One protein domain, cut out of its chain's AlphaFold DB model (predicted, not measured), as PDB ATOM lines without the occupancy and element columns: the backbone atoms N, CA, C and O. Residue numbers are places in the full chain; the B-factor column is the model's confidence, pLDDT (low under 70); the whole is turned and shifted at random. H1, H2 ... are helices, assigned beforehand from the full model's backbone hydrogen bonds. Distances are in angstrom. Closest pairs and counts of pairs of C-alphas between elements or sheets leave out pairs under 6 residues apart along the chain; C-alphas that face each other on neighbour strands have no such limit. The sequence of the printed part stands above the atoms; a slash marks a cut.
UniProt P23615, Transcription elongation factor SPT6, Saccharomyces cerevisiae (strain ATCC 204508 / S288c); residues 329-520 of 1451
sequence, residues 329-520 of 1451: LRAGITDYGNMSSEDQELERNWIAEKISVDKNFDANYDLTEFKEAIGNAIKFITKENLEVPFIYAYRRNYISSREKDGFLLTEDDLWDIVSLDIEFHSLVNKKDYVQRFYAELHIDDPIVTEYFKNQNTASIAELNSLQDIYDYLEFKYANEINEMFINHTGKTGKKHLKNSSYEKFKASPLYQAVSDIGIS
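This is residues 329 to 520 of the 1451 residues of the protein "Transcription elongation factor SPT6" of Saccharomyces cerevisiae (strain ATCC 204508 / S288c) (UniProt P23615). One long helix, H5, makes the spine of a loose, drawn-out model. H1, H2 and H3 meet its first part, with H4 packed on H2; H7 runs along its later part with H6 nearby, H8 stands across its last end, and H9 leads out to H10, where residues 507 to 513 and 515 to 520 stick out. The printed part has 192 residues with ten named helices, H1 to H10 in order along the chain, and no named strand: all helix. It is loose, with a radius of gyration of the C-alphas of 22.6 A, and spans 74 by 41 by 23 A, only just elongated.

After residues 329 to 340, which hold no named element, H1, residues 341 to 359, touches H2, residues 368 to 382, at a steep tilt of 64 degrees; the closest C-alphas, those of Arg 348 and Gly 375, are 5.8 A apart. H3, residues 388 to 394, and H4, residues 396 to 399, meet only through their link. H4 touches H2, the closest C-alphas being those of Ala 373 and Ile 399, 4.5 A apart. H5, residues 411 to 441, is the hub. It touches H1 at a steep tilt of 39 degrees, opposite ways, closest at the C-alphas of Ile 351 and Leu 420, 6.5 A. With residues 414 to 421 alone it touches H2, about perpendicular at 77 degrees, closest at the C-alphas of Ile 381 and Val 418, 7.1 A. It touches H3 with residues 411 to 415 alone, closest at the C-alphas of Val 388 and Leu 414, 6.0 A. H6, residues 446 to 454, is close to H5 but not clearly touching, the closest C-alphas, Gln 435 and Phe 452, being 7.7 A apart. H7, residues 463 to 476, touches H5 at a shallow tilt of 15 degrees, the same way, closest at the C-alphas of Leu 427 and Leu 463, 6.4 A. H8, residues 478 to 489, touches H5 about perpendicular at 87 degrees, closest at the C-alphas of Leu 441 and Glu 480, 6.6 A. H9, residues 500 to 506, and H8 only just touch, with 3 pairs of C-alphas within 8 A, the closest those of Ala 478 and Glu 503, 7.1 A. H10, residues 509 to 515, touches no helix. Every O i to N i+4 pair is within hydrogen-bond range in H2, H3, H5, H7 and H9, against 12 of 15 in H1, 4 of 5 in H6, 7 of 8 in H8 and 1 of 3 in H10, where 4 of 4 O i to N i+3 pairs are; H4 is too short for such a pair.

H1 begins at C-alpha 341 (55.649, -25.184, -79.082) and is 27.1 A long from first to last C-alpha. H2 measures 20.9 A, H5 45.3 A and H7 20.2 A. H5 ends at C-alpha 441 (34.636, -22.172, -63.553), and H10 at C-alpha 515 (14.101, -36.076, -68.296).

The C-alphas farthest apart, those of Lys 404 and Pro 509, are 73.7 A apart. The printed part has no cut, and its one long link joins H4 to H5. Mean pLDDT of the printed part is 88.3; residues 455 to 463 and 490 to 500 are under 70.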
ATOM      1  N   LEU A 329      49.945  -4.522 -87.227       95.16
ATOM      2  CA  LEU A 329      49.267  -5.827 -87.309       95.16
ATOM      3  C   LEU A 329      49.144  -6.532 -85.948       95.16
ATOM      4  O   LEU A 329      48.111  -7.124 -85.637       95.16
ATOM      5  N   ARG A 330      50.202  -6.488 -85.128       96.23
ATOM      6  CA  ARG A 330      50.268  -7.217 -83.849       96.23
ATOM      7  C   ARG A 330      49.617  -6.467 -82.685       96.23
ATOM      8  O   ARG A 330      49.492  -7.035 -81.605       96.23
ATOM      9  N   ALA A 331      49.157  -5.230 -82.890       92.53
ATOM     10  CA  ALA A 331      48.576  -4.389 -81.839       92.53
ATOM     11  C   ALA A 331      47.345  -5.009 -81.140       92.53
ATOM     12  O   ALA A 331      47.092  -4.711 -79.976       92.53
ATOM     13  N   GLY A 332      46.598  -5.882 -81.829       88.90
ATOM     14  CA  GLY A 332      45.456  -6.617 -81.268       88.90
ATOM     15  C   GLY A 332      45.792  -7.972 -80.628       88.90
ATOM     16  O   GLY A 332      44.871  -8.690 -80.237       88.90
ATOM     17  N   ILE A 333      47.071  -8.361 -80.550       90.92
ATOM     18  CA  ILE A 333      47.497  -9.701 -80.122       90.92
ATOM     19  C   ILE A 333      48.261  -9.627 -78.794       90.92
ATOM     20  O   ILE A 333      49.457  -9.336 -78.750       90.92
ATOM     21  N   THR A 334      47.578  -9.977 -77.704       86.62
ATOM     22  CA  THR A 334      48.206 -10.314 -76.417       86.62
ATOM     23  C   THR A 334      49.237 -11.430 -76.600       86.62
ATOM     24  O   THR A 334      48.990 -12.359 -77.364       86.62
ATOM     25  N   ASP A 335      50.364 -11.366 -75.885       86.63
ATOM     26  CA  ASP A 335      51.339 -12.465 -75.763       86.63
ATOM     27  C   ASP A 335      51.934 -13.026 -77.082       86.63
ATOM     28  O   ASP A 335      52.435 -14.147 -77.089       86.63
ATOM     29  N   TYR A 336      51.968 -12.252 -78.181       88.97
ATOM     30  CA  TYR A 336      52.445 -12.697 -79.513       88.97
ATOM     31  C   TYR A 336      53.742 -13.542 -79.487       88.97
ATOM     32  O   TYR A 336      53.817 -14.600 -80.100       88.97
ATOM     33  N   GLY A 337      54.763 -13.125 -78.726       87.12
ATOM     34  CA  GLY A 337      56.042 -13.848 -78.639       87.12
ATOM     35  C   GLY A 337      56.032 -15.151 -77.817       87.12
ATOM     36  O   GLY A 337      57.024 -15.878 -77.837       87.12
ATOM     37  N   ASN A 338      54.946 -15.449 -77.097       89.42
ATOM     38  CA  ASN A 338      54.865 -16.491 -76.063       89.42
ATOM     39  C   ASN A 338      54.050 -17.736 -76.486       89.42
ATOM     40  O   ASN A 338      53.706 -18.561 -75.637       89.42
ATOM     41  N   MET A 339      53.744 -17.900 -77.781       86.77
ATOM     42  CA  MET A 339      52.996 -19.055 -78.306       86.77
ATOM     43  C   MET A 339      53.651 -20.401 -77.929       86.77
ATOM     44  O   MET A 339      54.871 -20.559 -78.018       86.77
ATOM     45  N   SER A 340      52.845 -21.405 -77.564       88.78
ATOM     46  CA  SER A 340      53.346 -22.735 -77.187       88.78
ATOM     47  C   SER A 340      54.035 -23.470 -78.351       88.78
ATOM     48  O   SER A 340      53.709 -23.266 -79.518       88.78
ATOM     49  N   SER A 341      54.970 -24.377 -78.051       89.72
ATOM     50  CA  SER A 341      55.649 -25.184 -79.082       89.72
ATOM     51  C   SER A 341      54.718 -26.143 -79.835       89.72
ATOM     52  O   SER A 341      55.090 -26.623 -80.901       89.72
ATOM     53  N   GLU A 342      53.543 -26.451 -79.278       87.50
ATOM     54  CA  GLU A 342      52.508 -27.215 -79.975       87.50
ATOM     55  C   GLU A 342      51.741 -26.300 -80.934       87.50
ATOM     56  O   GLU A 342      51.686 -26.590 -82.126       87.50
ATOM     57  N   ASP A 343      51.268 -25.144 -80.457       88.51
ATOM     58  CA  ASP A 343      50.589 -24.141 -81.285       88.51
ATOM     59  C   ASP A 343      51.463 -23.670 -82.468       88.51
ATOM     60  O   ASP A 343      50.959 -23.566 -83.581       88.51
ATOM     61  N   GLN A 344      52.782 -23.509 -82.289       90.12
ATOM     62  CA  GLN A 344      53.719 -23.169 -83.380       90.12
ATOM     63  C   GLN A 344      53.843 -24.268 -84.458       90.12
ATOM     64  O   GLN A 344      54.080 -23.974 -85.631       90.12
ATOM     65  N   GLU A 345      53.699 -25.547 -84.094       89.57
ATOM     66  CA  GLU A 345      53.687 -26.644 -85.074       89.57
ATOM     67  C   GLU A 345      52.320 -26.751 -85.765       89.57
ATOM     68  O   GLU A 345      52.248 -27.070 -86.956       89.57
ATOM     69  N   LEU A 346      51.234 -26.436 -85.052       88.79
ATOM     70  CA  LEU A 346      49.893 -26.322 -85.624       88.79
ATOM     71  C   LEU A 346      49.818 -25.177 -86.641       88.79
ATOM     72  O   LEU A 346      49.350 -25.405 -87.755       88.79
ATOM     73  N   GLU A 347      50.352 -24.001 -86.302       91.86
ATOM     74  CA  GLU A 347      50.485 -22.839 -87.187       91.86
ATOM     75  C   GLU A 347      51.177 -23.228 -88.496       91.86
ATOM     76  O   GLU A 347      50.604 -23.094 -89.578       91.86
ATOM     77  N   ARG A 348      52.380 -23.811 -88.398       93.49
ATOM     78  CA  ARG A 348      53.177 -24.241 -89.554       93.49
ATOM     79  C   ARG A 348      52.416 -25.193 -90.476       93.49
ATOM     80  O   ARG A 348      52.508 -25.064 -91.697       93.49
ATOM     81  N   ASN A 349      51.669 -26.145 -89.919       91.98
ATOM     82  CA  ASN A 349      50.886 -27.093 -90.713       91.98
ATOM     83  C   ASN A 349      49.613 -26.466 -91.301       91.98
ATOM     84  O   ASN A 349      49.289 -26.756 -92.451       91.98
ATOM     85  N   TRP A 350      48.924 -25.602 -90.553       90.35
ATOM     86  CA  TRP A 350      47.709 -24.914 -90.996       90.35
ATOM     87  C   TRP A 350      48.002 -23.907 -92.112       90.35
ATOM     88  O   TRP A 350      47.333 -23.926 -93.145       90.35
ATOM     89  N   ILE A 351      49.048 -23.092 -91.957       93.67
ATOM     90  CA  ILE A 351      49.515 -22.160 -92.989       93.67
ATOM     91  C   ILE A 351      49.958 -22.931 -94.244       93.67
ATOM     92  O   ILE A 351      49.543 -22.586 -95.351       93.67
ATOM     93  N   ALA A 352      50.721 -24.020 -94.094       94.37
ATOM     94  CA  ALA A 352      51.128 -24.844 -95.233       94.37
ATOM     95  C   ALA A 352      49.928 -25.436 -95.995       94.37
ATOM     96  O   ALA A 352      49.916 -25.389 -97.224       94.37
ATOM     97  N   GLU A 353      48.904 -25.939 -95.296       90.37
ATOM     98  CA  GLU A 353      47.662 -26.405 -95.927       90.37
ATOM     99  C   GLU A 353      47.019 -25.284 -96.759       90.37
ATOM    100  O   GLU A 353      46.730 -25.493 -97.937       90.37
ATOM    101  N   LYS A 354      46.874 -24.072 -96.194       90.43
ATOM    102  CA  LYS A 354      46.262 -22.919 -96.881       90.43
ATOM    103  C   LYS A 354      46.974 -22.554 -98.188       90.43
ATOM    104  O   LYS A 354      46.296 -22.445 -99.206       90.43
ATOM    105  N   ILE A 355      48.304 -22.407 -98.188       93.14
ATOM    106  CA  ILE A 355      49.055 -22.050 -99.408       93.14
ATOM    107  C   ILE A 355      49.069 -23.225-100.409       93.14
ATOM    108  O   ILE A 355      49.021 -23.002-101.620       93.14
ATOM    109  N   SER A 356      49.077 -24.482 -99.943       92.41
ATOM    110  CA  SER A 356      49.138 -25.662-100.829       92.41
ATOM    111  C   SER A 356      47.973 -25.752-101.830       92.41
ATOM    112  O   SER A 356      48.156 -26.281-102.930       92.41
ATOM    113  N   VAL A 357      46.809 -25.182-101.489       86.55
ATOM    114  CA  VAL A 357      45.605 -25.159-102.336       86.55
ATOM    115  C   VAL A 357      45.848 -24.408-103.647       86.55
ATOM    116  O   VAL A 357      45.508 -24.924-104.712       86.55
ATOM    117  N   ASP A 358      46.464 -23.226-103.586       86.02
ATOM    118  CA  ASP A 358      46.748 -22.407-104.774       86.02
ATOM    119  C   ASP A 358      47.909 -23.009-105.596       86.02
ATOM    120  O   ASP A 358      47.936 -22.894-106.824       86.02
ATOM    121  N   LYS A 359      48.831 -23.743-104.951       91.50
ATOM    122  CA  LYS A 359      49.968 -24.417-105.612       91.50
ATOM    123  C   LYS A 359      49.583 -25.637-106.454       91.50
ATOM    124  O   LYS A 359      50.351 -26.000-107.337       91.50
ATOM    125  N   ASN A 360      48.414 -26.245-106.219       90.99
ATOM    126  CA  ASN A 360      47.894 -27.385-106.994       90.99
ATOM    127  C   ASN A 360      48.903 -28.550-107.148       90.99
ATOM    128  O   ASN A 360      49.043 -29.125-108.230       90.99
ATOM    129  N   PHE A 361      49.612 -28.897-106.067       92.11
ATOM    130  CA  PHE A 361      50.577 -30.002-106.052       92.11
ATOM    131  C   PHE A 361      49.952 -31.346-106.475       92.11
ATOM    132  O   PHE A 361      48.810 -31.656-106.128       92.11
ATOM    133  N   ASP A 362      50.732 -32.181-107.170       92.18
ATOM    134  CA  ASP A 362      50.349 -33.560-107.490       92.18
ATOM    135  C   ASP A 362      50.011 -34.355-106.218       92.18
ATOM    136  O   ASP A 362      50.710 -34.272-105.210       92.18
ATOM    137  N   ALA A 363      49.015 -35.243-106.284       90.94
ATOM    138  CA  ALA A 363      48.595 -36.074-105.145       90.94
ATOM    139  C   ALA A 363      49.668 -37.071-104.631       90.94
ATOM    140  O   ALA A 363      49.452 -37.741-103.623       90.94
ATOM    141  N   ASN A 364      50.807 -37.177-105.326       93.44
ATOM    142  CA  ASN A 364      51.980 -37.972-104.943       93.44
ATOM    143  C   ASN A 364      53.186 -37.103-104.514       93.44
ATOM    144  O   ASN A 364      54.265 -37.650-104.291       93.44
ATOM    145  N   TYR A 365      53.044 -35.775-104.475       92.78
ATOM    146  CA  TYR A 365      54.130 -34.836-104.194       92.78
ATOM    147  C   TYR A 365      54.518 -34.842-102.708       92.78
ATOM    148  O   TYR A 365      53.654 -34.848-101.830       92.78
ATOM    149  N   ASP A 366      55.820 -34.812-102.414       94.27
ATOM    150  CA  ASP A 366      56.311 -34.753-101.036       94.27
ATOM    151  C   ASP A 366      56.322 -33.307-100.519       94.27
ATOM    152  O   ASP A 366      57.235 -32.521-100.774       94.27
ATOM    153  N   LEU A 367      55.290 -32.961 -99.748       93.86
ATOM    154  CA  LEU A 367      55.141 -31.645 -99.122       93.86
ATOM    155  C   LEU A 367      56.150 -31.376 -97.985       93.86
ATOM    156  O   LEU A 367      56.062 -30.323 -97.355       93.86
ATOM    157  N   THR A 368      57.097 -32.275 -97.688       95.30
ATOM    158  CA  THR A 368      58.070 -32.090 -96.595       95.30
ATOM    159  C   THR A 368      58.952 -30.856 -96.802       95.30
ATOM    160  O   THR A 368      58.980 -29.993 -95.926       95.30
ATOM    161  N   GLU A 369      59.605 -30.696 -97.960       96.38
ATOM    162  CA  GLU A 369      60.452 -29.513 -98.224       96.38
ATOM    163  C   GLU A 369      59.617 -28.219 -98.292       96.38
ATOM    164  O   GLU A 369      60.040 -27.169 -97.808       96.38
ATOM    165  N   PHE A 370      58.383 -28.301 -98.794       96.56
ATOM    166  CA  PHE A 370      57.436 -27.185 -98.781       96.56
ATOM    167  C   PHE A 370      57.057 -26.764 -97.344       96.56
ATOM    168  O   PHE A 370      57.069 -25.575 -97.022       96.56
ATOM    169  N   LYS A 371      56.822 -27.717 -96.432       96.03
ATOM    170  CA  LYS A 371      56.582 -27.445 -95.000       96.03
ATOM    171  C   LYS A 371      57.832 -26.970 -94.242       96.03
ATOM    172  O   LYS A 371      57.694 -26.282 -93.228       96.03
ATOM    173  N   GLU A 372      59.039 -27.298 -94.706       96.53
ATOM    174  CA  GLU A 372      60.278 -26.657 -94.237       96.53
ATOM    175  C   GLU A 372      60.334 -25.186 -94.676       96.53
ATOM    176  O   GLU A 372      60.581 -24.316 -93.844       96.53
ATOM    177  N   ALA A 373      60.036 -24.886 -95.945       97.67
ATOM    178  CA  ALA A 373      60.022 -23.522 -96.475       97.67
ATOM    179  C   ALA A 373      58.978 -22.616 -95.796       97.67
ATOM    180  O   ALA A 373      59.305 -21.486 -95.432       97.67
ATOM    181  N   ILE A 374      57.761 -23.117 -95.548       97.49
ATOM    182  CA  ILE A 374      56.743 -22.411 -94.749       97.49
ATOM    183  C   ILE A 374      57.258 -22.156 -93.321       97.49
ATOM    184  O   ILE A 374      57.154 -21.039 -92.818       97.49
ATOM    185  N   GLY A 375      57.892 -23.150 -92.685       97.15
ATOM    186  CA  GLY A 375      58.512 -22.985 -91.364       97.15
ATOM    187  C   GLY A 375      59.643 -21.947 -91.334       97.15
ATOM    188  O   GLY A 375      59.767 -21.204 -90.360       97.15
ATOM    189  N   ASN A 376      60.435 -21.849 -92.408       97.80
ATOM    190  CA  ASN A 376      61.458 -20.816 -92.567       97.80
ATOM    191  C   ASN A 376      60.830 -19.424 -92.730       97.80
ATOM    192  O   ASN A 376      61.253 -18.498 -92.045       97.80
ATOM    193  N   ALA A 377      59.803 -19.282 -93.578       98.22
ATOM    194  CA  ALA A 377      59.085 -18.022 -93.767       98.22
ATOM    195  C   ALA A 377      58.481 -17.507 -92.448       98.22
ATOM    196  O   ALA A 377      58.753 -16.373 -92.058       98.22
ATOM    197  N   ILE A 378      57.767 -18.367 -91.708       97.47
ATOM    198  CA  ILE A 378      57.235 -18.047 -90.373       97.47
ATOM    199  C   ILE A 378      58.376 -17.625 -89.434       97.47
ATOM    200  O   ILE A 378      58.305 -16.566 -88.825       97.47
ATOM    201  N   LYS A 379      59.480 -18.384 -89.358       97.01
ATOM    202  CA  LYS A 379      60.645 -18.027 -88.526       97.01
ATOM    203  C   LYS A 379      61.213 -16.638 -88.859       97.01
ATOM    204  O   LYS A 379      61.546 -15.896 -87.933       97.01
ATOM    205  N   PHE A 380      61.309 -16.277 -90.138       98.08
ATOM    206  CA  PHE A 380      61.781 -14.954 -90.550       98.08
ATOM    207  C   PHE A 380      60.806 -13.839 -90.129       98.08
ATOM    208  O   PHE A 380      61.239 -12.840 -89.558       98.08
ATOM    209  N   ILE A 381      59.499 -14.042 -90.320       97.76
ATOM    210  CA  ILE A 381      58.436 -13.076 -89.994       97.76
ATOM    211  C   ILE A 381      58.285 -12.880 -88.474       97.76
ATOM    212  O   ILE A 381      58.282 -11.748 -87.981       97.76
ATOM    213  N   THR A 382      58.156 -13.972 -87.714       95.26
ATOM    214  CA  THR A 382      57.707 -13.941 -86.309       95.26
ATOM    215  C   THR A 382      58.847 -13.804 -85.303       95.26
ATOM    216  O   THR A 382      58.663 -13.187 -84.256       95.26
ATOM    217  N   LYS A 383      60.036 -14.346 -85.611       94.96
ATOM    218  CA  LYS A 383      61.179 -14.421 -84.674       94.96
ATOM    219  C   LYS A 383      62.365 -13.553 -85.076       94.96
ATOM    220  O   LYS A 383      63.068 -13.062 -84.199       94.96
ATOM    221  N   GLU A 384      62.590 -13.354 -86.373       96.95
ATOM    222  CA  GLU A 384      63.637 -12.448 -86.878       96.95
ATOM    223  C   GLU A 384      63.087 -11.071 -87.288       96.95
ATOM    224  O   GLU A 384      63.874 -10.160 -87.525       96.95
ATOM    225  N   ASN A 385      61.756 -10.893 -87.295       97.98
ATOM    226  CA  ASN A 385      61.069  -9.645 -87.647       97.98
ATOM    227  C   ASN A 385      61.488  -9.093 -89.021       97.98
ATOM    228  O   ASN A 385      61.702  -7.891 -89.179       97.98
ATOM    229  N   LEU A 386      61.619  -9.981 -90.008       98.43
ATOM    230  CA  LEU A 386      61.996  -9.663 -91.383       98.43
ATOM    231  C   LEU A 386      60.749  -9.579 -92.266       98.43
ATOM    232  O   LEU A 386      59.925 -10.490 -92.245       98.43
ATOM    233  N   GLU A 387      60.618  -8.516 -93.057       98.62
ATOM    234  CA  GLU A 387      59.487  -8.327 -93.966       98.62
ATOM    235  C   GLU A 387      59.652  -9.045 -95.315       98.62
ATOM    236  O   GLU A 387      60.745  -9.454 -95.719       98.62
ATOM    237  N   VAL A 388      58.531  -9.162 -96.039       98.63
ATOM    238  CA  VAL A 388      58.421  -9.857 -97.330       98.63
ATOM    239  C   VAL A 388      59.509  -9.452 -98.340       98.63
ATOM    240  O   VAL A 388      60.146 -10.368 -98.867       98.63
ATOM    241  N   PRO A 389      59.837  -8.156 -98.561       98.50
ATOM    242  CA  PRO A 389      60.895  -7.785 -99.502       98.50
ATOM    243  C   PRO A 389      62.277  -8.297 -99.088       98.50
ATOM    244  O   PRO A 389      63.018  -8.796 -99.934       98.50
ATOM    245  N   PHE A 390      62.630  -8.238 -97.796       98.58
ATOM    246  CA  PHE A 390      63.908  -8.771 -97.311       98.58
ATOM    247  C   PHE A 390      63.975 -10.292 -97.487       98.58
ATOM    248  O   PHE A 390      64.969 -10.826 -97.986       98.58
ATOM    249  N   ILE A 391      62.911 -10.999 -97.094       98.59
ATOM    250  CA  ILE A 391      62.828 -12.459 -97.203       98.59
ATOM    251  C   ILE A 391      62.952 -12.881 -98.671       98.59
ATOM    252  O   ILE A 391      63.751 -13.761 -99.002       98.59
ATOM    253  N   TYR A 392      62.211 -12.228 -99.564       98.38
ATOM    254  CA  TYR A 392      62.235 -12.554-100.981       98.38
ATOM    255  C   TYR A 392      63.565 -12.173-101.641       98.38
ATOM    256  O   TYR A 392      64.085 -12.967-102.417       98.38
ATOM    257  N   ALA A 393      64.179 -11.033-101.310       97.33
ATOM    258  CA  ALA A 393      65.458 -10.621-101.892       97.33
ATOM    259  C   ALA A 393      66.663 -11.433-101.375       97.33
ATOM    260  O   ALA A 393      67.487 -11.872-102.176       97.33
ATOM    261  N   TYR A 394      66.769 -11.653-100.057       98.06
ATOM    262  CA  TYR A 394      68.006 -12.128 -99.410       98.06
ATOM    263  C   TYR A 394      67.887 -13.489 -98.712       98.06
ATOM    264  O   TYR A 394      68.889 -14.012 -98.211       98.06
ATOM    265  N   ARG A 395      66.686 -14.085 -98.672       97.86
ATOM    266  CA  ARG A 395      66.430 -15.441 -98.148       97.86
ATOM    267  C   ARG A 395      65.754 -16.367 -99.167       97.86
ATOM    268  O   ARG A 395      65.388 -17.476 -98.787       97.86
ATOM    269  N   ARG A 396      65.649 -15.988-100.453       97.02
ATOM    270  CA  ARG A 396      64.882 -16.715-101.492       97.02
ATOM    271  C   ARG A 396      65.130 -18.227-101.527       97.02
ATOM    272  O   ARG A 396      64.183 -18.995-101.648       97.02
ATOM    273  N   ASN A 397      66.374 -18.683-101.356       97.17
ATOM    274  CA  ASN A 397      66.666 -20.121-101.349       97.17
ATOM    275  C   ASN A 397      66.121 -20.871-100.119       97.17
ATOM    276  O   ASN A 397      65.858 -22.060-100.220       97.17
ATOM    277  N   TYR A 398      65.912 -20.223 -98.972       97.57
ATOM    278  CA  TYR A 398      65.309 -20.857 -97.788       97.57
ATOM    279  C   TYR A 398      63.786 -21.039 -97.915       97.57
ATOM    280  O   TYR A 398      63.201 -21.791 -97.136       97.57
ATOM    281  N   ILE A 399      63.169 -20.385 -98.905       97.57
ATOM    282  CA  ILE A 399      61.738 -20.449 -99.235       97.57
ATOM    283  C   ILE A 399      61.468 -21.052-100.631       97.57
ATOM    284  O   ILE A 399      60.362 -20.942-101.162       97.57
ATOM    285  N   SER A 400      62.477 -21.697-101.227       96.76
ATOM    286  CA  SER A 400      62.379 -22.437-102.490       96.76
ATOM    287  C   SER A 400      62.843 -23.881-102.323       96.76
ATOM    288  O   SER A 400      63.658 -24.195-101.441       96.76
ATOM    289  N   SER A 401      62.408 -24.739-103.245       95.83
ATOM    290  CA  SER A 401      62.956 -26.085-103.384       95.83
ATOM    291  C   SER A 401      64.474 -26.070-103.593       95.83
ATOM    292  O   SER A 401      65.055 -25.073-104.045       95.83
ATOM    293  N   ARG A 402      65.137 -27.177-103.241       93.27
ATOM    294  CA  ARG A 402      66.542 -27.431-103.618       93.27
ATOM    295  C   ARG A 402      66.657 -27.883-105.074       93.27
ATOM    296  O   ARG A 402      67.607 -27.512-105.755       93.27
ATOM    297  N   GLU A 403      65.680 -28.649-105.555       91.73
ATOM    298  CA  GLU A 403      65.576 -29.016-106.968       91.73
ATOM    299  C   GLU A 403      65.041 -27.846-107.810       91.73
ATOM    300  O   GLU A 403      64.240 -27.031-107.337       91.73
ATOM    301  N   LYS A 404      65.497 -27.756-109.066       89.69
ATOM    302  CA  LYS A 404      65.034 -26.741-110.026       89.69
ATOM    303  C   LYS A 404      63.578 -27.007-110.401       89.69
ATOM    304  O   LYS A 404      63.170 -28.160-110.489       89.69
ATOM    305  N   ASP A 405      62.821 -25.936-110.623       85.94
ATOM    306  CA  ASP A 405      61.414 -25.970-111.051       85.94
ATOM    307  C   ASP A 405      60.458 -26.749-110.113       85.94
ATOM    308  O   ASP A 405      59.373 -27.152-110.525       85.94
ATOM    309  N   GLY A 406      60.844 -26.941-108.842       91.84
ATOM    310  CA  GLY A 406      60.038 -27.610-107.815       91.84
ATOM    311  C   GLY A 406      58.954 -26.707-107.217       91.84
ATOM    312  O   GLY A 406      57.785 -26.813-107.576       91.84
ATOM    313  N   PHE A 407      59.321 -25.823-106.284       95.38
ATOM    314  CA  PHE A 407      58.413 -24.798-105.756       95.38
ATOM    315  C   PHE A 407      59.155 -23.527-105.312       95.38
ATOM    316  O   PHE A 407      60.337 -23.545-104.964       95.38
ATOM    317  N   LEU A 408      58.410 -22.425-105.261       96.56
ATOM    318  CA  LEU A 408      58.817 -21.145-104.686       96.56
ATOM    319  C   LEU A 408      57.628 -20.547-103.923       96.56
ATOM    320  O   LEU A 408      56.495 -20.595-104.421       96.56
ATOM    321  N   LEU A 409      57.892 -19.980-102.744       97.62
ATOM    322  CA  LEU A 409      56.990 -19.018-102.111       97.62
ATOM    323  C   LEU A 409      57.216 -17.640-102.761       97.62
ATOM    324  O   LEU A 409      58.323 -17.102-102.718       97.62
ATOM    325  N   THR A 410      56.191 -17.116-103.425       97.25
ATOM    326  CA  THR A 410      56.162 -15.788-104.048       97.25
ATOM    327  C   THR A 410      55.862 -14.713-103.006       97.25
ATOM    328  O   THR A 410      55.494 -15.016-101.871       97.25
ATOM    329  N   GLU A 411      55.969 -13.441-103.386       97.42
ATOM    330  CA  GLU A 411      55.584 -12.328-102.509       97.42
ATOM    331  C   GLU A 411      54.105 -12.404-102.093       97.42
ATOM    332  O   GLU A 411      53.797 -12.138-100.935       97.42
ATOM    333  N   ASP A 412      53.201 -12.878-102.963       96.49
ATOM    334  CA  ASP A 412      51.805 -13.151-102.583       96.49
ATOM    335  C   ASP A 412      51.690 -14.236-101.500       96.49
ATOM    336  O   ASP A 412      50.956 -14.037-100.534       96.49
ATOM    337  N   ASP A 413      52.421 -15.356-101.614       97.00
ATOM    338  CA  ASP A 413      52.402 -16.396-100.572       97.00
ATOM    339  C   ASP A 413      52.967 -15.857 -99.250       97.00
ATOM    340  O   ASP A 413      52.470 -16.190 -98.180       97.00
ATOM    341  N   LEU A 414      54.010 -15.023 -99.305       98.34
ATOM    342  CA  LEU A 414      54.628 -14.427 -98.122       98.34
ATOM    343  C   LEU A 414      53.696 -13.405 -97.445       98.34
ATOM    344  O   LEU A 414      53.592 -13.406 -96.217       98.34
ATOM    345  N   TRP A 415      52.964 -12.588 -98.211       98.11
ATOM    346  CA  TRP A 415      51.925 -11.700 -97.675       98.11
ATOM    347  C   TRP A 415      50.701 -12.471 -97.150       98.11
ATOM    348  O   TRP A 415      50.126 -12.074 -96.131       98.11
ATOM    349  N   ASP A 416      50.333 -13.600 -97.765       96.28
ATOM    350  CA  ASP A 416      49.344 -14.532 -97.210       96.28
ATOM    351  C   ASP A 416      49.835 -15.136 -95.885       96.28
ATOM    352  O   ASP A 416      49.071 -15.164 -94.925       96.28
ATOM    353  N   ILE A 417      51.103 -15.555 -95.776       97.72
ATOM    354  CA  ILE A 417      51.688 -16.087 -94.529       97.72
ATOM    355  C   ILE A 417      51.665 -15.025 -93.421       97.72
ATOM    356  O   ILE A 417      51.233 -15.341 -92.318       97.72
ATOM    357  N   VAL A 418      52.031 -13.765 -93.703       97.92
ATOM    358  CA  VAL A 418      51.880 -12.643 -92.747       97.92
ATOM    359  C   VAL A 418      50.415 -12.463 -92.325       97.92
ATOM    360  O   VAL A 418      50.121 -12.254 -91.152       97.92
ATOM    361  N   SER A 419      49.474 -12.569 -93.264       95.59
ATOM    362  CA  SER A 419      48.040 -12.417 -92.975       95.59
ATOM    363  C   SER A 419      47.475 -13.594 -92.160       95.59
ATOM    364  O   SER A 419      46.558 -13.419 -91.357       95.59
ATOM    365  N   LEU A 420      48.010 -14.800 -92.368       94.22
ATOM    366  CA  LEU A 420      47.599 -16.034 -91.701       94.22
ATOM    367  C   LEU A 420      48.249 -16.200 -90.319       94.22
ATOM    368  O   LEU A 420      47.577 -16.702 -89.427       94.22
ATOM    369  N   ASP A 421      49.482 -15.731 -90.114       95.74
ATOM    370  CA  ASP A 421      50.143 -15.588 -88.802       95.74
ATOM    371  C   ASP A 421      49.247 -14.819 -87.817       95.74
ATOM    372  O   ASP A 421      48.884 -15.323 -86.754       95.74
ATOM    373  N   ILE A 422      48.792 -13.634 -88.225       95.06
ATOM    374  CA  ILE A 422      47.909 -12.761 -87.439       95.06
ATOM    375  C   ILE A 422      46.527 -13.404 -87.219       95.06
ATOM    376  O   ILE A 422      45.967 -13.319 -86.120       95.06
ATOM    377  N   GLU A 423      45.979 -14.097 -88.224       91.46
ATOM    378  CA  GLU A 423      44.712 -14.838 -88.114       91.46
ATOM    379  C   GLU A 423      44.830 -16.047 -87.157       91.46
ATOM    380  O   GLU A 423      43.907 -16.300 -86.378       91.46
ATOM    381  N   PHE A 424      45.975 -16.741 -87.143       92.00
ATOM    382  CA  PHE A 424      46.253 -17.884 -86.268       92.00
ATOM    383  C   PHE A 424      46.562 -17.459 -84.824       92.00
ATOM    384  O   PHE A 424      45.987 -18.009 -83.888       92.00
ATOM    385  N   HIS A 425      47.371 -16.421 -84.612       92.08
ATOM    386  CA  HIS A 425      47.598 -15.847 -83.282       92.08
ATOM    387  C   HIS A 425      46.294 -15.321 -82.654       92.08
ATOM    388  O   HIS A 425      46.032 -15.544 -81.471       92.08
ATOM    389  N   SER A 426      45.418 -14.692 -83.448       90.50
ATOM    390  CA  SER A 426      44.082 -14.266 -82.994       90.50
ATOM    391  C   SER A 426      43.196 -15.448 -82.569       90.50
ATOM    392  O   SER A 426      42.399 -15.342 -81.635       90.50
ATOM    393  N   LEU A 427      43.338 -16.589 -83.247       87.72
ATOM    394  CA  LEU A 427      42.648 -17.843 -82.956       87.72
ATOM    395  C   LEU A 427      43.210 -18.528 -81.696       87.72
ATOM    396  O   LEU A 427      42.427 -18.965 -80.851       87.72
ATOM    397  N   VAL A 428      44.533 -18.528 -81.508       89.13
ATOM    398  CA  VAL A 428      45.199 -18.991 -80.276       89.13
ATOM    399  C   VAL A 428      44.793 -18.134 -79.076       89.13
ATOM    400  O   VAL A 428      44.409 -18.693 -78.053       89.13
ATOM    401  N   ASN A 429      44.748 -16.805 -79.201       88.84
ATOM    402  CA  ASN A 429      44.294 -15.933 -78.112       88.84
ATOM    403  C   ASN A 429      42.836 -16.190 -77.712       88.84
ATOM    404  O   ASN A 429      42.514 -16.184 -76.523       88.84
ATOM    405  N   LYS A 430      41.950 -16.492 -78.674       87.94
ATOM    406  CA  LYS A 430      40.590 -16.948 -78.353       87.94
ATOM    407  C   LYS A 430      40.588 -18.326 -77.685       87.94
ATOM    408  O   LYS A 430      39.868 -18.493 -76.702       87.94
ATOM    409  N   LYS A 431      41.371 -19.298 -78.181       87.53
ATOM    410  CA  LYS A 431      41.509 -20.641 -77.575       87.53
ATOM    411  C   LYS A 431      41.892 -20.515 -76.108       87.53
ATOM    412  O   LYS A 431      41.195 -21.041 -75.246       87.53
ATOM    413  N   ASP A 432      42.960 -19.774 -75.844       88.98
ATOM    414  CA  ASP A 432      43.496 -19.545 -74.512       88.98
ATOM    415  C   ASP A 432      42.496 -18.814 -73.612       88.98
ATOM    416  O   ASP A 432      42.322 -19.216 -72.464       88.98
ATOM    417  N   TYR A 433      41.779 -17.808 -74.121       90.75
ATOM    418  CA  TYR A 433      40.701 -17.150 -73.379       90.75
ATOM    419  C   TYR A 433      39.603 -18.140 -72.952       90.75
ATOM    420  O   TYR A 433      39.284 -18.221 -71.767       90.75
ATOM    421  N   VAL A 434      39.061 -18.940 -73.880       90.51
ATOM    422  CA  VAL A 434      37.985 -19.905 -73.574       90.51
ATOM    423  C   VAL A 434      38.487 -21.044 -72.676       90.51
ATOM    424  O   VAL A 434      37.759 -21.497 -71.794       90.51
ATOM    425  N   GLN A 435      39.741 -21.477 -72.832       89.63
ATOM    426  CA  GLN A 435      40.356 -22.506 -71.989       89.63
ATOM    427  C   GLN A 435      40.613 -22.008 -70.557       89.63
ATOM    428  O   GLN A 435      40.334 -22.734 -69.599       89.63
ATOM    429  N   ARG A 436      41.093 -20.766 -70.392       90.75
ATOM    430  CA  ARG A 436      41.260 -20.107 -69.081       90.75
ATOM    431  C   ARG A 436      39.897 -19.893 -68.413       90.75
ATOM    432  O   ARG A 436      39.721 -20.301 -67.270       90.75
ATOM    433  N   PHE A 437      38.910 -19.383 -69.153       91.12
ATOM    434  CA  PHE A 437      37.521 -19.221 -68.704       91.12
ATOM    435  C   PHE A 437      36.904 -20.544 -68.215       91.12
ATOM    436  O   PHE A 437      36.333 -20.596 -67.129       91.12
ATOM    437  N   TYR A 438      37.074 -21.641 -68.962       92.47
ATOM    438  CA  TYR A 438      36.624 -22.969 -68.531       92.47
ATOM    439  C   TYR A 438      37.322 -23.437 -67.242       92.47
ATOM    440  O   TYR A 438      36.664 -23.932 -66.325       92.47
ATOM    441  N   ALA A 439      38.639 -23.235 -67.134       91.90
ATOM    442  CA  ALA A 439      39.402 -23.598 -65.943       91.90
ATOM    443  C   ALA A 439      38.990 -22.788 -64.696       91.90
ATOM    444  O   ALA A 439      38.944 -23.353 -63.599       91.90
ATOM    445  N   GLU A 440      38.649 -21.504 -64.844       91.48
ATOM    446  CA  GLU A 440      38.171 -20.636 -63.754       91.48
ATOM    447  C   GLU A 440      36.786 -21.025 -63.215       91.48
ATOM    448  O   GLU A 440      36.528 -20.832 -62.028       91.48
ATOM    449  N   LEU A 441      35.923 -21.646 -64.028       90.92
ATOM    450  CA  LEU A 441      34.636 -22.172 -63.553       90.92
ATOM    451  C   LEU A 441      34.792 -23.355 -62.583       90.92
ATOM    452  O   LEU A 441      33.874 -23.638 -61.815       90.92
ATOM    453  N   HIS A 442      35.941 -24.041 -62.602       90.70
ATOM    454  CA  HIS A 442      36.237 -25.222 -61.778       90.70
ATOM    455  C   HIS A 442      35.236 -26.389 -61.973       90.70
ATOM    456  O   HIS A 442      34.975 -27.168 -61.052       90.70
ATOM    457  N   ILE A 443      34.694 -26.517 -63.188       90.58
ATOM    458  CA  ILE A 443      33.762 -27.572 -63.615       90.58
ATOM    459  C   ILE A 443      34.519 -28.591 -64.479       90.58
ATOM    460  O   ILE A 443      35.394 -28.214 -65.251       90.58
ATOM    461  N   ASP A 444      34.159 -29.873 -64.374       91.92
ATOM    462  CA  ASP A 444      34.572 -30.922 -65.318       91.92
ATOM    463  C   ASP A 444      33.344 -31.355 -66.137       91.92
ATOM    464  O   ASP A 444      32.568 -32.219 -65.722       91.92
ATOM    465  N   ASP A 445      33.114 -30.678 -67.266       92.70
ATOM    466  CA  ASP A 445      32.113 -31.069 -68.259       92.70
ATOM    467  C   ASP A 445      32.759 -32.008 -69.289       92.70
ATOM    468  O   ASP A 445      33.777 -31.652 -69.892       92.70
ATOM    469  N   PRO A 446      32.182 -33.197 -69.548       91.68
ATOM    470  CA  PRO A 446      32.822 -34.191 -70.398       91.68
ATOM    471  C   PRO A 446      32.980 -33.735 -71.850       91.68
ATOM    472  O   PRO A 446      33.950 -34.146 -72.474       91.68
ATOM    473  N   ILE A 447      32.104 -32.877 -72.390       89.42
ATOM    474  CA  ILE A 447      32.221 -32.388 -73.772       89.42
ATOM    475  C   ILE A 447      33.368 -31.380 -73.883       89.42
ATOM    476  O   ILE A 447      34.125 -31.426 -74.850       89.42
ATOM    477  N   VAL A 448      33.546 -30.501 -72.895       90.52
ATOM    478  CA  VAL A 448      34.606 -29.473 -72.927       90.52
ATOM    479  C   VAL A 448      35.972 -30.056 -72.540       90.52
ATOM    480  O   VAL A 448      36.977 -29.752 -73.184       90.52
ATOM    481  N   THR A 449      36.013 -30.972 -71.568       90.35
ATOM    482  CA  THR A 449      37.215 -31.763 -71.248       90.35
ATOM    483  C   THR A 449      37.591 -32.722 -72.390       90.35
ATOM    484  O   THR A 449      38.778 -32.971 -72.604       90.35
ATOM    485  N   GLU A 450      36.629 -33.241 -73.164       87.22
ATOM    486  CA  GLU A 450      36.911 -33.973 -74.408       87.22
ATOM    487  C   GLU A 450      37.439 -33.040 -75.504       87.22
ATOM    488  O   GLU A 450      38.450 -33.360 -76.126       87.22
ATOM    489  N   TYR A 451      36.817 -31.876 -75.712       85.21
ATOM    490  CA  TYR A 451      37.218 -30.882 -76.711       85.21
ATOM    491  C   TYR A 451      38.700 -30.502 -76.559       85.21
ATOM    492  O   TYR A 451      39.509 -30.819 -77.431       85.21
ATOM    493  N   PHE A 452      39.114 -29.961 -75.409       84.02
ATOM    494  CA  PHE A 452      40.510 -29.542 -75.183       84.02
ATOM    495  C   PHE A 452      41.533 -30.697 -75.092       84.02
ATOM    496  O   PHE A 452      42.715 -30.449 -74.867       84.02
ATOM    497  N   LYS A 453      41.103 -31.954 -75.263       82.42
ATOM    498  CA  LYS A 453      41.950 -33.158 -75.208       82.42
ATOM    499  C   LYS A 453      41.998 -33.937 -76.526       82.42
ATOM    500  O   LYS A 453      43.008 -34.571 -76.815       82.42
ATOM    501  N   ASN A 454      40.911 -33.945 -77.294       73.13
ATOM    502  CA  ASN A 454      40.840 -34.609 -78.593       73.13
ATOM    503  C   ASN A 454      41.306 -33.681 -79.726       73.13
ATOM    504  O   ASN A 454      41.749 -34.176 -80.760       73.13
ATOM    505  N   GLN A 455      41.221 -32.355 -79.551       59.62
ATOM    506  CA  GLN A 455      41.528 -31.364 -80.588       59.62
ATOM    507  C   GLN A 455      43.030 -31.120 -80.852       59.62
ATOM    508  O   GLN A 455      43.426 -30.030 -81.266       59.62
ATOM    509  N   ASN A 456      43.891 -32.128 -80.710       49.92
ATOM    510  CA  ASN A 456      45.229 -32.042 -81.294       49.92
ATOM    511  C   ASN A 456      45.120 -32.083 -82.836       49.92
ATOM    512  O   ASN A 456      44.405 -32.902 -83.416       49.92
ATOM    513  N   THR A 457      45.898 -31.242 -83.517       50.08
ATOM    514  CA  THR A 457      46.178 -31.223 -84.975       50.08
ATOM    515  C   THR A 457      45.130 -30.718 -85.976       50.08
ATOM    516  O   THR A 457      45.560 -30.109 -86.950       50.08
ATOM    517  N   ALA A 458      43.815 -30.913 -85.804       46.07
ATOM    518  CA  ALA A 458      42.859 -30.654 -86.903       46.07
ATOM    519  C   ALA A 458      41.904 -29.457 -86.717       46.07
ATOM    520  O   ALA A 458      41.816 -28.595 -87.588       46.07
ATOM    521  N   SER A 459      41.154 -29.406 -85.614       48.91
ATOM    522  CA  SER A 459      39.948 -28.565 -85.497       48.91
ATOM    523  C   SER A 459      40.138 -27.246 -84.746       48.91
ATOM    524  O   SER A 459      39.267 -26.384 -84.828       48.91
ATOM    525  N   ILE A 460      41.302 -27.025 -84.115       47.65
ATOM    526  CA  ILE A 460      41.719 -25.695 -83.618       47.65
ATOM    527  C   ILE A 460      41.600 -24.642 -84.736       47.65
ATOM    528  O   ILE A 460      41.263 -23.498 -84.462       47.65
ATOM    529  N   ALA A 461      41.777 -25.060 -85.994       51.39
ATOM    530  CA  ALA A 461      41.588 -24.294 -87.223       51.39
ATOM    531  C   ALA A 461      40.184 -23.680 -87.449       51.39
ATOM    532  O   ALA A 461      40.054 -22.814 -88.318       51.39
ATOM    533  N   GLU A 462      39.137 -24.123 -86.742       64.16
ATOM    534  CA  GLU A 462      37.763 -23.627 -86.909       64.16
ATOM    535  C   GLU A 462      37.325 -22.751 -85.726       64.16
ATOM    536  O   GLU A 462      36.754 -23.234 -84.745       64.16
ATOM    537  N   LEU A 463      37.512 -21.432 -85.867       69.95
ATOM    538  CA  LEU A 463      37.125 -20.402 -84.888       69.95
ATOM    539  C   LEU A 463      35.668 -20.536 -84.394       69.95
ATOM    540  O   LEU A 463      35.371 -20.245 -83.235       69.95
ATOM    541  N   ASN A 464      34.766 -21.013 -85.254       80.87
ATOM    542  CA  ASN A 464      33.350 -21.191 -84.933       80.87
ATOM    543  C   ASN A 464      33.097 -22.388 -83.996       80.87
ATOM    544  O   ASN A 464      32.169 -22.342 -83.195       80.87
ATOM    545  N   SER A 465      33.933 -23.435 -84.035       85.05
ATOM    546  CA  SER A 465      33.826 -24.570 -83.100       85.05
ATOM    547  C   SER A 465      34.173 -24.160 -81.662       85.05
ATOM    548  O   SER A 465      33.552 -24.620 -80.704       85.05
ATOM    549  N   LEU A 466      35.092 -23.204 -81.518       86.96
ATOM    550  CA  LEU A 466      35.449 -22.611 -80.236       86.96
ATOM    551  C   LEU A 466      34.352 -21.670 -79.715       86.96
ATOM    552  O   LEU A 466      34.068 -21.658 -78.516       86.96
ATOM    553  N   GLN A 467      33.696 -20.924 -80.613       90.19
ATOM    554  CA  GLN A 467      32.511 -20.140 -80.261       90.19
ATOM    555  C   GLN A 467      31.371 -21.049 -79.781       90.19
ATOM    556  O   GLN A 467      30.758 -20.734 -78.767       90.19
ATOM    557  N   ASP A 468      31.136 -22.202 -80.422       91.96
ATOM    558  CA  ASP A 468      30.135 -23.178 -79.963       91.96
ATOM    559  C   ASP A 468      30.401 -23.664 -78.526       91.96
ATOM    560  O   ASP A 468      29.455 -23.816 -77.755       91.96
ATOM    561  N   ILE A 469      31.667 -23.889 -78.142       91.41
ATOM    562  CA  ILE A 469      32.048 -24.278 -76.769       91.41
ATOM    563  C   ILE A 469      31.782 -23.150 -75.769       91.41
ATOM    564  O   ILE A 469      31.223 -23.405 -74.701       91.41
ATOM    565  N   TYR A 470      32.135 -21.909 -76.107       91.54
ATOM    566  CA  TYR A 470      31.835 -20.752 -75.261       91.54
ATOM    567  C   TYR A 470      30.316 -20.569 -75.084       91.54
ATOM    568  O   TYR A 470      29.827 -20.446 -73.962       91.54
ATOM    569  N   ASP A 471      29.555 -20.647 -76.178       92.39
ATOM    570  CA  ASP A 471      28.092 -20.578 -76.192       92.39
ATOM    571  C   ASP A 471      27.424 -21.729 -75.419       92.39
ATOM    572  O   ASP A 471      26.366 -21.538 -74.816       92.39
ATOM    573  N   TYR A 472      28.018 -22.925 -75.439       93.41
ATOM    574  CA  TYR A 472      27.584 -24.085 -74.660       93.41
ATOM    575  C   TYR A 472      27.831 -23.877 -73.160       93.41
ATOM    576  O   TYR A 472      26.935 -24.146 -72.358       93.41
ATOM    577  N   LEU A 473      28.984 -23.321 -72.767       92.29
ATOM    578  CA  LEU A 473      29.261 -22.936 -71.379       92.29
ATOM    579  C   LEU A 473      28.303 -21.827 -70.898       92.29
ATOM    580  O   LEU A 473      27.665 -21.997 -69.857       92.29
ATOM    581  N   GLU A 474      28.117 -20.748 -71.676       90.92
ATOM    582  CA  GLU A 474      27.173 -19.650 -71.366       90.92
ATOM    583  C   GLU A 474      25.716 -20.140 -71.257       90.92
ATOM    584  O   GLU A 474      24.889 -19.530 -70.572       90.92
ATOM    585  N   PHE A 475      25.376 -21.233 -71.941       91.45
ATOM    586  CA  PHE A 475      24.053 -21.849 -71.895       91.45
ATOM    587  C   PHE A 475      23.876 -22.805 -70.708       91.45
ATOM    588  O   PHE A 475      22.870 -22.726 -69.998       91.45
ATOM    589  N   LYS A 476      24.833 -23.713 -70.486       90.56
ATOM    590  CA  LYS A 476      24.709 -24.825 -69.533       90.56
ATOM    591  C   LYS A 476      25.009 -24.423 -68.086       90.56
ATOM    592  O   LYS A 476      24.358 -24.955 -67.181       90.56
ATOM    593  N   TYR A 477      25.928 -23.471 -67.890       90.46
ATOM    594  CA  TYR A 477      26.518 -23.090 -66.596       90.46
ATOM    595  C   TYR A 477      26.344 -21.594 -66.262       90.46
ATOM    596  O   TYR A 477      27.215 -20.930 -65.697       90.46
ATOM    597  N   ALA A 478      25.190 -21.031 -66.632       86.61
ATOM    598  CA  ALA A 478      24.893 -19.604 -66.495       86.61
ATOM    599  C   ALA A 478      24.813 -19.091 -65.037       86.61
ATOM    600  O   ALA A 478      24.887 -17.876 -64.817       86.61
ATOM    601  N   ASN A 479      24.646 -19.964 -64.031       85.10
ATOM    602  CA  ASN A 479      24.706 -19.559 -62.617       85.10
ATOM    603  C   ASN A 479      26.161 -19.502 -62.135       85.10
ATOM    604  O   ASN A 479      26.558 -18.556 -61.467       85.10
ATOM    605  N   GLU A 480      26.951 -20.496 -62.512       88.64
ATOM    606  CA  GLU A 480      28.343 -20.688 -62.130       88.64
ATOM    607  C   GLU A 480      29.217 -19.578 -62.738       88.64
ATOM    608  O   GLU A 480      30.017 -18.962 -62.039       88.64
ATOM    609  N   ILE A 481      28.952 -19.204 -63.997       86.86
ATOM    610  CA  ILE A 481      29.533 -18.021 -64.656       86.86
ATOM    611  C   ILE A 481      29.147 -16.720 -63.922       86.86
ATOM    612  O   ILE A 481      29.990 -15.844 -63.730       86.86
ATOM    613  N   ASN A 482      27.894 -16.582 -63.465       82.20
ATOM    614  CA  ASN A 482      27.473 -15.437 -62.639       82.20
ATOM    615  C   ASN A 482      28.258 -15.378 -61.318       82.20
ATOM    616  O   ASN A 482      28.704 -14.306 -60.917       82.20
ATOM    617  N   GLU A 483      28.417 -16.511 -60.631       85.42
ATOM    618  CA  GLU A 483      29.144 -16.591 -59.360       85.42
ATOM    619  C   GLU A 483      30.638 -16.287 -59.548       85.42
ATOM    620  O   GLU A 483      31.203 -15.536 -58.754       85.42
ATOM    621  N   MET A 484      31.246 -16.740 -60.648       86.53
ATOM    622  CA  MET A 484      32.609 -16.377 -61.051       86.53
ATOM    623  C   MET A 484      32.770 -14.857 -61.257       86.53
ATOM    624  O   MET A 484      33.659 -14.248 -60.662       86.53
ATOM    625  N   PHE A 485      31.871 -14.205 -62.009       82.60
ATOM    626  CA  PHE A 485      31.903 -12.743 -62.189       82.60
ATOM    627  C   PHE A 485      31.668 -11.961 -60.884       82.60
ATOM    628  O   PHE A 485      32.280 -10.907 -60.681       82.60
ATOM    629  N   ILE A 486      30.814 -12.456 -59.982       83.40
ATOM    630  CA  ILE A 486      30.581 -11.837 -58.665       83.40
ATOM    631  C   ILE A 486      31.824 -11.977 -57.770       83.40
ATOM    632  O   ILE A 486      32.175 -11.024 -57.072       83.40
ATOM    633  N   ASN A 487      32.515 -13.121 -57.819       84.30
ATOM    634  CA  ASN A 487      33.767 -13.346 -57.093       84.30
ATOM    635  C   ASN A 487      34.893 -12.428 -57.593       84.30
ATOM    636  O   ASN A 487      35.562 -11.803 -56.773       84.30
ATOM    637  N   HIS A 488      35.065 -12.298 -58.916       82.24
ATOM    638  CA  HIS A 488      36.084 -11.428 -59.522       82.24
ATOM    639  C   HIS A 488      35.832  -9.939 -59.270       82.24
ATOM    640  O   HIS A 488      36.730  -9.213 -58.854       82.24
ATOM    641  N   THR A 489      34.609  -9.455 -59.511       78.72
ATOM    642  CA  THR A 489      34.319  -8.009 -59.443       78.72
ATOM    643  C   THR A 489      34.066  -7.494 -58.026       78.72
ATOM    644  O   THR A 489      34.072  -6.281 -57.810       78.72
ATOM    645  N   GLY A 490      33.744  -8.374 -57.069       67.19
ATOM    646  CA  GLY A 490      33.313  -8.017 -55.710       67.19
ATOM    647  C   GLY A 490      31.992  -7.226 -55.635       67.19
ATOM    648  O   GLY A 490      31.515  -6.907 -54.542       67.19
ATOM    649  N   LYS A 491      31.381  -6.904 -56.781       62.69
ATOM    650  CA  LYS A 491      30.124  -6.165 -56.915       62.69
ATOM    651  C   LYS A 491      28.987  -7.186 -56.984       62.69
ATOM    652  O   LYS A 491      28.998  -8.073 -57.827       62.69
ATOM    653  N   THR A 492      27.942  -7.045 -56.167       58.66
ATOM    654  CA  THR A 492      26.774  -7.958 -56.194       58.66
ATOM    655  C   THR A 492      25.816  -7.695 -57.370       58.66
ATOM    656  O   THR A 492      24.604  -7.887 -57.243       58.66
ATOM    657  N   GLY A 493      26.340  -7.208 -58.497       54.34
ATOM    658  CA  GLY A 493      25.609  -7.057 -59.750       54.34
ATOM    659  C   GLY A 493      25.513  -8.406 -60.453       54.34
ATOM    660  O   GLY A 493      26.526  -9.055 -60.693       54.34
ATOM    661  N   LYS A 494      24.293  -8.845 -60.771       54.78
ATOM    662  CA  LYS A 494      24.092 -10.006 -61.643       54.78
ATOM    663  C   LYS A 494      24.124  -9.530 -63.085       54.78
ATOM    664  O   LYS A 494      23.246  -8.755 -63.465       54.78
ATOM    665  N   LYS A 495      25.088 -10.017 -63.868       55.46
ATOM    666  CA  LYS A 495      25.120  -9.781 -65.314       55.46
ATOM    667  C   LYS A 495      23.842 -10.343 -65.937       55.46
ATOM    668  O   LYS A 495      23.401 -11.442 -65.583       55.46
ATOM    669  N   HIS A 496      23.232  -9.613 -66.866       56.04
ATOM    670  CA  HIS A 496      21.998 -10.043 -67.529       56.04
ATOM    671  C   HIS A 496      22.294 -11.052 -68.662       56.04
ATOM    672  O   HIS A 496      22.027 -10.794 -69.832       56.04
ATOM    673  N   LEU A 497      22.847 -12.223 -68.308       59.46
ATOM    674  CA  LEU A 497      23.161 -13.293 -69.267       59.46
ATOM    675  C   LEU A 497      21.931 -13.701 -70.089       59.46
ATOM    676  O   LEU A 497      20.832 -13.902 -69.551       59.46
ATOM    677  N   LYS A 498      22.145 -13.886 -71.396       62.40
ATOM    678  CA  LYS A 498      21.091 -14.098 -72.407       62.40
ATOM    679  C   LYS A 498      20.228 -15.328 -72.100       62.40
ATOM    680  O   LYS A 498      19.029 -15.342 -72.374       62.40
ATOM    681  N   ASN A 499      20.824 -16.337 -71.462       68.02
ATOM    682  CA  ASN A 499      20.214 -17.642 -71.194       68.02
ATOM    683  C   ASN A 499      19.420 -17.727 -69.870       68.02
ATOM    684  O   ASN A 499      18.886 -18.787 -69.545       68.02
ATOM    685  N   SER A 500      19.278 -16.623 -69.119       66.99
ATOM    686  CA  SER A 500      18.600 -16.583 -67.806       66.99
ATOM    687  C   SER A 500      17.205 -17.243 -67.793       66.99
ATOM    688  O   SER A 500      16.846 -17.927 -66.832       66.99
ATOM    689  N   SER A 501      16.438 -17.116 -68.882       82.22
ATOM    690  CA  SER A 501      15.112 -17.738 -69.042       82.22
ATOM    691  C   SER A 501      15.144 -19.273 -69.052       82.22
ATOM    692  O   SER A 501      14.285 -19.899 -68.429       82.22
ATOM    693  N   TYR A 502      16.144 -19.880 -69.702       88.43
ATOM    694  CA  TYR A 502      16.336 -21.336 -69.703       88.43
ATOM    695  C   TYR A 502      16.724 -21.832 -68.310       88.43
ATOM    696  O   TYR A 502      16.108 -22.756 -67.794       88.43
ATOM    697  N   GLU A 503      17.647 -21.151 -67.635       83.78
ATOM    698  CA  GLU A 503      18.075 -21.528 -66.282       83.78
ATOM    699  C   GLU A 503      16.934 -21.389 -65.245       83.78
ATOM    700  O   GLU A 503      16.910 -22.062 -64.216       83.78
ATOM    701  N   LYS A 504      15.921 -20.546 -65.505       84.66
ATOM    702  CA  LYS A 504      14.670 -20.516 -64.717       84.66
ATOM    703  C   LYS A 504      13.695 -21.646 -65.074       84.66
ATOM    704  O   LYS A 504      12.928 -22.054 -64.206       84.66
ATOM    705  N   PHE A 505      13.731 -22.172 -66.298       90.67
ATOM    706  CA  PHE A 505      12.977 -23.365 -66.701       90.67
ATOM    707  C   PHE A 505      13.624 -24.669 -66.200       90.67
ATOM    708  O   PHE A 505      12.920 -25.533 -65.693       90.67
ATOM    709  N   LYS A 506      14.953 -24.782 -66.241       89.53
ATOM    710  CA  LYS A 506      15.744 -25.897 -65.688       89.53
ATOM    711  C   LYS A 506      15.535 -26.074 -64.177       89.53
ATOM    712  O   LYS A 506      15.461 -27.191 -63.678       89.53
ATOM    713  N   ALA A 507      15.334 -24.968 -63.456       88.92
ATOM    714  CA  ALA A 507      14.931 -24.954 -62.046       88.92
ATOM    715  C   ALA A 507      13.413 -25.161 -61.803       88.92
ATOM    716  O   ALA A 507      12.967 -25.128 -60.655       88.92
ATOM    717  N   SER A 508      12.602 -25.337 -62.853       91.22
ATOM    718  CA  SER A 508      11.150 -25.542 -62.763       91.22
ATOM    719  C   SER A 508      10.800 -27.033 -62.668       91.22
ATOM    720  O   SER A 508      11.435 -27.845 -63.340       91.22
ATOM    721  N   PRO A 509       9.725 -27.424 -61.951       92.25
ATOM    722  CA  PRO A 509       9.211 -28.797 -61.968       92.25
ATOM    723  C   PRO A 509       8.908 -29.346 -63.375       92.25
ATOM    724  O   PRO A 509       8.935 -30.557 -63.576       92.25
ATOM    725  N   LEU A 510       8.662 -28.473 -64.364       92.32
ATOM    726  CA  LEU A 510       8.486 -28.867 -65.769       92.32
ATOM    727  C   LEU A 510       9.728 -29.532 -66.388       92.32
ATOM    728  O   LEU A 510       9.570 -30.274 -67.353       92.32
ATOM    729  N   TYR A 511      10.930 -29.337 -65.837       94.16
ATOM    730  CA  TYR A 511      12.144 -29.990 -66.339       94.16
ATOM    731  C   TYR A 511      12.110 -31.522 -66.176       94.16
ATOM    732  O   TYR A 511      12.755 -32.239 -66.936       94.16
ATOM    733  N   GLN A 512      11.278 -32.062 -65.272       93.33
ATOM    734  CA  GLN A 512      11.035 -33.510 -65.208       93.33
ATOM    735  C   GLN A 512      10.497 -34.057 -66.544       93.33
ATOM    736  O   GLN A 512      10.908 -35.133 -66.962       93.33
ATOM    737  N   ALA A 513       9.667 -33.292 -67.262       93.54
ATOM    738  CA  ALA A 513       9.161 -33.698 -68.573       93.54
ATOM    739  C   ALA A 513      10.243 -33.717 -69.670       93.54
ATOM    740  O   ALA A 513      10.021 -34.348 -70.698       93.54
ATOM    741  N   VAL A 514      11.392 -33.054 -69.462       94.98
ATOM    742  CA  VAL A 514      12.580 -33.179 -70.327       94.98
ATOM    743  C   VAL A 514      13.311 -34.487 -70.016       94.98
ATOM    744  O   VAL A 514      13.590 -35.267 -70.923       94.98
ATOM    745  N   SER A 515      13.528 -34.793 -68.734       93.80
ATOM    746  CA  SER A 515      14.101 -36.076 -68.296       93.80
ATOM    747  C   SER A 515      13.283 -37.283 -68.781       93.80
ATOM    748  O   SER A 515      13.850 -38.294 -69.198       93.80
ATOM    749  N   ASP A 516      11.952 -37.166 -68.786       95.08
ATOM    750  CA  ASP A 516      11.028 -38.227 -69.210       95.08
ATOM    751  C   ASP A 516      11.000 -38.459 -70.743       95.08
ATOM    752  O   ASP A 516      10.391 -39.429 -71.197       95.08
ATOM    753  N   ILE A 517      11.707 -37.642 -71.547       95.34
ATOM    754  CA  ILE A 517      11.945 -37.898 -72.987       95.34
ATOM    755  C   ILE A 517      12.819 -39.149 -73.189       95.34
ATOM    756  O   ILE A 517      12.718 -39.818 -74.226       95.34
ATOM    757  N   GLY A 518      13.657 -39.484 -72.199       93.96
ATOM    758  CA  GLY A 518      14.438 -40.721 -72.158       93.96
ATOM    759  C   GLY A 518      15.748 -40.717 -72.949       93.96
ATOM    760  O   GLY A 518      16.263 -41.799 -73.230       93.96
ATOM    761  N   ILE A 519      16.261 -39.541 -73.329       95.62
ATOM    762  CA  ILE A 519      17.591 -39.334 -73.933       95.62
ATOM    763  C   ILE A 519      18.020 -37.861 -73.772       95.62
ATOM    764  O   ILE A 519      17.212 -36.959 -74.012       95.62
ATOM    765  N   SER A 520      19.262 -37.600 -73.349       95.50
ATOM    766  CA  SER A 520      19.779 -36.230 -73.166       95.50
ATOM    767  C   SER A 520      20.206 -35.581 -74.489       95.50
ATOM    768  O   SER A 520      20.404 -36.262 -75.497       95.50
TER     769      SER A 520